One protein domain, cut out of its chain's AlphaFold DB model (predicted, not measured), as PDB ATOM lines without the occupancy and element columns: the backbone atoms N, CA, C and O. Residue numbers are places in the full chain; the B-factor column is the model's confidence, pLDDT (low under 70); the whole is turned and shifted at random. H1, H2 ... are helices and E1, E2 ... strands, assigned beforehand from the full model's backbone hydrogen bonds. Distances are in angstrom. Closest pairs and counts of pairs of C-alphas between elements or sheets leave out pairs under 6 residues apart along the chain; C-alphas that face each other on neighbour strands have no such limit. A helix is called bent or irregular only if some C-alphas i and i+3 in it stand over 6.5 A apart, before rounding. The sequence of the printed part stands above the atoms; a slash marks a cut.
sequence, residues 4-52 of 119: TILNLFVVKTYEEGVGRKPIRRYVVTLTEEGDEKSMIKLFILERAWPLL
ATOM      1  N   THR A   4      10.961  27.165 -11.742       82.38
ATOM      2  CA  THR A   4      10.762  28.242 -12.717       82.38
ATOM      3  C   THR A   4      11.741  28.172 -13.895       82.38
ATOM      4  O   THR A   4      11.332  28.372 -15.033       82.38
ATOM      5  N   ILE A   5      13.025  27.870 -13.653       85.56
ATOM      6  CA  ILE A   5      14.021  27.786 -14.735       85.56
ATOM      7  C   ILE A   5      13.723  26.580 -15.634       85.56
ATOM      8  O   ILE A   5      13.745  26.721 -16.852       85.56
ATOM      9  N   LEU A   6      13.354  25.439 -15.041       86.56
ATOM     10  CA  LEU A   6      12.928  24.241 -15.778       86.56
ATOM     11  C   LEU A   6      11.682  24.481 -16.648       86.56
ATOM     12  O   LEU A   6      11.556  23.872 -17.703       86.56
ATOM     13  N   ASN A   7      10.771  25.352 -16.211       86.69
ATOM     14  CA  ASN A   7       9.537  25.659 -16.939       86.69
ATOM     15  C   ASN A   7       9.737  26.697 -18.051       86.69
ATOM     16  O   ASN A   7       8.977  26.714 -19.015       86.69
ATOM     17  N   LEU A   8      10.706  27.603 -17.893       87.94
ATOM     18  CA  LEU A   8      10.936  28.713 -18.820       87.94
ATOM     19  C   LEU A   8      11.989  28.412 -19.886       87.94
ATOM     20  O   LEU A   8      12.003  29.089 -20.911       87.94
ATOM     21  N   PHE A   9      12.879  27.453 -19.640       92.31
ATOM     22  CA  PHE A   9      14.014  27.176 -20.509       92.31
ATOM     23  C   PHE A   9      14.192  25.685 -20.745       92.31
ATOM     24  O   PHE A   9      13.895  24.847 -19.892       92.31
ATOM     25  N   VAL A  10      14.757  25.355 -21.905       91.69
ATOM     26  CA  VAL A  10      15.154  23.985 -22.208       91.69
ATOM     27  C   VAL A  10      16.402  23.657 -21.401       91.69
ATOM     28  O   VAL A  10      17.458  24.260 -21.588       91.69
ATOM     29  N   VAL A  11      16.290  22.665 -20.527       91.19
ATOM     30  CA  VAL A  11      17.418  22.123 -19.771       91.19
ATOM     31  C   VAL A  11      17.791  20.772 -20.354       91.19
ATOM     32  O   VAL A  11      16.946  19.888 -20.481       91.19
ATOM     33  N   LYS A  12      19.071  20.601 -20.677       90.88
ATOM     34  CA  LYS A  12      19.630  19.336 -21.161       90.88
ATOM     35  C   LYS A  12      20.821  18.913 -20.321       90.88
ATOM     36  O   LYS A  12      21.394  19.709 -19.574       90.88
ATOM     37  N   THR A  13      21.241  17.663 -20.455       90.50
ATOM     38  CA  THR A  13      22.582  17.282 -20.009       90.50
ATOM     39  C   THR A  13      23.635  18.011 -20.842       90.50
ATOM     40  O   THR A  13      23.406  18.397 -21.990       90.50
ATOM     41  N   TYR A  14      24.825  18.191 -20.272       88.25
ATOM     42  CA  TYR A  14      25.943  18.797 -20.993       88.25
ATOM     43  C   TYR A  14      26.304  18.021 -22.273       88.25
ATOM     44  O   TYR A  14      26.645  18.623 -23.285       88.25
ATOM     45  N   GLU A  15      26.190  16.690 -22.251       88.62
ATOM     46  CA  GLU A  15      26.444  15.845 -23.423       88.62
ATOM     47  C   GLU A  15      25.433  16.107 -24.544       88.62
ATOM     48  O   GLU A  15      25.835  16.309 -25.684       88.62
ATOM     49  N   GLU A  16      24.141  16.206 -24.227       89.19
ATOM     50  CA  GLU A  16      23.097  16.523 -25.213       89.19
ATOM     51  C   GLU A  16      23.175  17.963 -25.741       89.19
ATOM     52  O   GLU A  16      22.737  18.231 -26.858       89.19
ATOM     53  N   GLY A  17      23.674  18.903 -24.932       85.12
ATOM     54  CA  GLY A  17      23.773  20.316 -25.308       85.12
ATOM     55  C   GLY A  17      25.057  20.680 -26.056       85.12
ATOM     56  O   GLY A  17      25.029  21.527 -26.941       85.12
ATOM     57  N   VAL A  18      26.183  20.051 -25.710       85.00
ATOM     58  CA  VAL A  18      27.524  20.404 -26.219       85.00
ATOM     59  C   VAL A  18      28.125  19.284 -27.079       85.00
ATOM     60  O   VAL A  18      29.150  19.475 -27.730       85.00
ATOM     61  N   GLY A  19      27.523  18.090 -27.082       84.19
ATOM     62  CA  GLY A  19      28.023  16.918 -27.809       84.19
ATOM     63  C   GLY A  19      29.291  16.306 -27.204       84.19
ATOM     64  O   GLY A  19      29.950  15.489 -27.843       84.19
ATOM     65  N   ARG A  20      29.683  16.716 -25.989       81.88
ATOM     66  CA  ARG A  20      30.903  16.255 -25.313       81.88
ATOM     67  C   ARG A  20      30.567  15.629 -23.976       81.88
ATOM     68  O   ARG A  20      29.821  16.212 -23.196       81.88
ATOM     69  N   LYS A  21      31.182  14.489 -23.671       81.62
ATOM     70  CA  LYS A  21      30.982  13.808 -22.394       81.62
ATOM     71  C   LYS A  21      31.811  14.475 -21.286       81.62
ATOM     72  O   LYS A  21      33.041  14.467 -21.367       81.62
ATOM     73  N   PRO A  22      31.183  15.065 -20.258       78.88
ATOM     74  CA  PRO A  22      31.906  15.677 -19.150       78.88
ATOM     75  C   PRO A  22      32.411  14.625 -18.147       78.88
ATOM     76  O   PRO A  22      31.865  13.529 -18.036       78.88
ATOM     77  N   ILE A  23      33.418  14.991 -17.345       75.19
ATOM     78  CA  ILE A  23      33.939  14.149 -16.246       75.19
ATOM     79  C   ILE A  23      32.895  13.990 -15.120       75.19
ATOM     80  O   ILE A  23      32.883  12.988 -14.407       75.19
ATOM     81  N   ARG A  24      31.992  14.965 -14.960       77.62
ATOM     82  CA  ARG A  24      30.887  14.940 -13.989       77.62
ATOM     83  C   ARG A  24      29.557  15.209 -14.680       77.62
ATOM     84  O   ARG A  24      29.521  15.851 -15.721       77.62
ATOM     85  N   ARG A  25      28.454  14.767 -14.075       76.94
ATOM     86  CA  ARG A  25      27.100  15.041 -14.579       76.94
ATOM     87  C   ARG A  25      26.753  16.516 -14.374       76.94
ATOM     88  O   ARG A  25      26.385  16.915 -13.274       76.94
ATOM     89  N   TYR A  26      26.880  17.299 -15.439       83.75
ATOM     90  CA  TYR A  26      26.428  18.685 -15.506       83.75
ATOM     91  C   TYR A  26      25.196  18.793 -16.408       83.75
ATOM     92  O   TYR A  26      25.053  18.032 -17.369       83.75
ATOM     93  N   VAL A  27      24.326  19.748 -16.092       88.38
ATOM     94  CA  VAL A  27      23.224  20.181 -16.956       88.38
ATOM     95  C   VAL A  27      23.531  21.566 -17.507       88.38
ATOM     96  O   VAL A  27      24.303  22.315 -16.907       88.38
ATOM     97  N   VAL A  28      22.940  21.882 -18.650       89.19
ATOM     98  CA  VAL A  28      23.029  23.183 -19.306       89.19
ATOM     99  C   VAL A  28      21.624  23.698 -19.577       89.19
ATOM    100  O   VAL A  28      20.730  22.926 -19.933       89.19
ATOM    101  N   THR A  29      21.444  25.001 -19.404       92.19
ATOM    102  CA  THR A  29      20.215  25.706 -19.763       92.19
ATOM    103  C   THR A  29      20.435  26.375 -21.114       92.19
ATOM    104  O   THR A  29      21.441  27.056 -21.305       92.19
ATOM    105  N   LEU A  30      19.540  26.137 -22.067       91.19
ATOM    106  CA  LEU A  30      19.684  26.589 -23.448       91.19
ATOM    107  C   LEU A  30      18.776  27.790 -23.728       91.19
ATOM    108  O   LEU A  30      17.654  27.865 -23.221       91.19
ATOM    109  N   THR A  31      19.250  28.690 -24.584       93.25
ATOM    110  CA  THR A  31      18.469  29.771 -25.197       93.25
ATOM    111  C   THR A  31      18.602  29.686 -26.712       93.25
ATOM    112  O   THR A  31      19.583  29.132 -27.214       93.25
ATOM    113  N   GLU A  32      17.624  30.215 -27.444       92.12
ATOM    114  CA  GLU A  32      17.711  30.307 -28.902       92.12
ATOM    115  C   GLU A  32      18.845  31.251 -29.320       92.12
ATOM    116  O   GLU A  32      19.162  32.229 -28.633       92.12
ATOM    117  N   GLU A  33      19.490  30.935 -30.441       92.38
ATOM    118  CA  GLU A  33      20.549  31.770 -30.998       92.38
ATOM    119  C   GLU A  33      19.974  33.133 -31.408       92.38
ATOM    120  O   GLU A  33      18.951  33.211 -32.084       92.38
ATOM    121  N   GLY A  34      20.618  34.218 -30.972       93.19
ATOM    122  CA  GLY A  34      20.144  35.584 -31.218       93.19
ATOM    123  C   GLY A  34      19.027  36.068 -30.284       93.19
ATOM    124  O   GLY A  34      18.695  37.252 -30.326       93.19
ATOM    125  N   ASP A  35      18.482  35.226 -29.395       94.88
ATOM    126  CA  ASP A  35      17.520  35.666 -28.376       94.88
ATOM    127  C   ASP A  35      18.235  36.237 -27.139       94.88
ATOM    128  O   ASP A  35      18.312  35.639 -26.057       94.88
ATOM    129  N   GLU A  36      18.771  37.445 -27.308       94.50
ATOM    130  CA  GLU A  36      19.451  38.193 -26.249       94.50
ATOM    131  C   GLU A  36      18.543  38.429 -25.034       94.50
ATOM    132  O   GLU A  36      19.003  38.410 -23.890       94.50
ATOM    133  N   LYS A  37      17.236  38.607 -25.255       94.44
ATOM    134  CA  LYS A  37      16.272  38.866 -24.182       94.44
ATOM    135  C   LYS A  37      16.139  37.654 -23.266       94.44
ATOM    136  O   LYS A  37      16.178  37.807 -22.042       94.44
ATOM    137  N   SER A  38      16.008  36.459 -23.836       93.56
ATOM    138  CA  SER A  38      15.979  35.214 -23.065       93.56
ATOM    139  C   SER A  38      17.311  34.941 -22.375       93.56
ATOM    140  O   SER A  38      17.310  34.514 -21.220       93.56
ATOM    141  N   MET A  39      18.440  35.264 -23.013       93.12
ATOM    142  CA  MET A  39      19.769  35.138 -22.407       93.12
ATOM    143  C   MET A  39      19.943  36.049 -21.185       93.12
ATOM    144  O   MET A  39      20.362  35.586 -20.122       93.12
ATOM    145  N   ILE A  40      19.560  37.325 -21.295       92.81
ATOM    146  CA  ILE A  40      19.582  38.277 -20.175       92.81
ATOM    147  C   ILE A  40      18.656  37.796 -19.056       92.81
ATOM    148  O   ILE A  40      19.044  37.795 -17.887       92.81
ATOM    149  N   LYS A  41      17.444  37.345 -19.399       91.62
ATOM    150  CA  LYS A  41      16.491  36.806 -18.423       91.62
ATOM    151  C   LYS A  41      17.079  35.605 -17.680       91.62
ATOM    152  O   LYS A  41      17.018  35.579 -16.454       91.62
ATOM    153  N   LEU A  42      17.663  34.641 -18.392       91.81
ATOM    154  CA  LEU A  42      18.309  33.472 -17.794       91.81
ATOM    155  C   LEU A  42      19.448  33.887 -16.858       91.81
ATOM    156  O   LEU A  42      19.489  33.434 -15.717       91.81
ATOM    157  N   PHE A  43      20.319  34.791 -17.312       90.50
ATOM    158  CA  PHE A  43      21.433  35.300 -16.516       90.50
ATOM    159  C   PHE A  43      20.956  35.947 -15.211       90.50
ATOM    160  O   PHE A  43      21.472  35.627 -14.137       90.50
ATOM    161  N   ILE A  44      19.950  36.827 -15.287       88.38
ATOM    162  CA  ILE A  44      19.372  37.473 -14.105       88.38
ATOM    163  C   ILE A  44      18.783  36.419 -13.178       88.38
ATOM    164  O   ILE A  44      19.076  36.453 -11.989       88.38
ATOM    165  N   LEU A  45      17.996  35.472 -13.697       88.12
ATOM    166  CA  LEU A  45      17.398  34.432 -12.866       88.12
ATOM    167  C   LEU A  45      18.487  33.637 -12.151       88.12
ATOM    168  O   LEU A  45      18.472  33.629 -10.925       88.12
ATOM    169  N   GLU A  46      19.457  33.065 -12.873       85.75
ATOM    170  CA  GLU A  46      20.550  32.249 -12.320       85.75
ATOM    171  C   GLU A  46      21.415  32.982 -11.285       85.75
ATOM    172  O   GLU A  46      21.901  32.345 -10.348       85.75
ATOM    173  N   ARG A  47      21.606  34.300 -11.431       86.69
ATOM    174  CA  ARG A  47      22.438  35.106 -10.520       86.69
ATOM    175  C   ARG A  47      21.673  35.746  -9.374       86.69
ATOM    176  O   ARG A  47      22.254  35.921  -8.307       86.69
ATOM    177  N   ALA A  48      20.408  36.096  -9.572       79.88
ATOM    178  CA  ALA A  48      19.607  36.782  -8.567       79.88
ATOM    179  C   ALA A  48      18.914  35.805  -7.615       79.88
ATOM    180  O   ALA A  48      18.811  36.111  -6.430       79.88
ATOM    181  N   TRP A  49      18.476  34.625  -8.082       80.94
ATOM    182  CA  TRP A  49      17.742  33.684  -7.224       80.94
ATOM    183  C   TRP A  49      18.500  33.261  -5.951       80.94
ATOM    184  O   TRP A  49      17.846  33.184  -4.915       80.94
ATOM    185  N   PRO A  50      19.838  33.048  -5.949       81.25
ATOM    186  CA  PRO A  50      20.565  32.689  -4.727       81.25
ATOM    187  C   PRO A  50      20.610  33.816  -3.688       81.25
ATOM    188  O   PRO A  50      20.950  33.571  -2.537       81.25
ATOM    189  N   LEU A  51      20.321  35.051  -4.106       83.00
ATOM    190  CA  LEU A  51      20.317  36.238  -3.253       83.00
ATOM    191  C   LEU A  51      18.921  36.549  -2.702       83.00
ATOM    192  O   LEU A  51      18.778  37.445  -1.872       83.00
ATOM    193  N   LEU A  52      17.882  35.857  -3.182       77.75
ATOM    194  CA  LEU A  52      16.525  36.070  -2.702       77.75
ATOM    195  C   LEU A  52      16.345  35.402  -1.328       77.75
ATOM    196  O   LEU A  52      16.722  34.244  -1.157       77.75
TER     197      LEU A  52
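Overview. This is residues 4 to 52 of the 119 residues of an uncharacterized protein of Nitrososphaeria archaeon (UniProt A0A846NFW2). A small two-stranded ribbon, E1 and E2, forms the middle, with the one long helix, H3, at one end of it and the short helix H2 with the loop of residues 19 to 26 at the other. A second short helix, H1, sits at the H3 end, and the last residues of H3 stick out with Leu 52; the assembly is loose, with few contacts between its helices. The printed part has 49 residues with three named helices and two named strands, in the order H1, E1, H2, E2, H3, and its class is mixed, helices and strands. The sheet has the order E1 - E2 and is antiparallel. The whole is only just loose, close to compact, with a radius of gyration of the C-alphas of 11.9 A and spans of 31 by 27 by 16 A.

Arrangement. E1, residues 10 to 13, and E2, residues 27 to 30, are antiparallel neighbours, with 148 degrees between their directions. C-alphas 13 and 27 face each other at 4.3 A. N 28 and O 12 are within hydrogen-bond range at 2.8 A, as are N 30 and O 10 at 2.8 A. H2, residues 14 to 18, has 4 pairs of C-alphas within 8 A of E2; the closest are those of Tyr 14 and Val 27, 5.1 A apart. H3, residues 36 to 51, and E2 are near each other, with 6 pairs of C-alphas within 10 A. H1, residues 4 to 8, is close to H3 but not clearly touching it; their closest C-alphas, of Ile 5 and Leu 45, are 7.7 A apart. H1 and E2 are only just apart, their closest C-alphas 8.2 A from each other. E1 and H3 are apart, and so are H2 and H3. In H1 and H2 each O i to N i+4 pair is within hydrogen-bond range, and in H3 10 of 12 are.

Along the chain. E1 measures 10.2 A from Val 10, with its C-alpha at (15.154, 23.985, -22.208), to Thr 13. E2 measures 9.8 A from Val 27 to Leu 30. H3 is the longest helix, 23.1 A from Glu 36 to Leu 51, whose C-alpha is at (20.317, 36.238, -3.253). It is irregular, but only just: C-alphas 47 and 50 are 6.6 A apart. H1 begins at C-alpha 4, (10.762, 28.242, -12.717), and measures 6.1 A, and H2 measures 5.7 A.

Size, cuts and confidence. The two C-alphas farthest apart are those of Gly 19 and Leu 52, at 33.6 A. Residues 47 to 52, of which 47 to 51 belong to H3, stand free. The links H1 to E1, E1 to H2 and E2 to H3 are tight, and H2 to E2, with 8 residues between them, is short. The printed part has no cut. Its mean pLDDT is 87.4, and no printed residue is under 70.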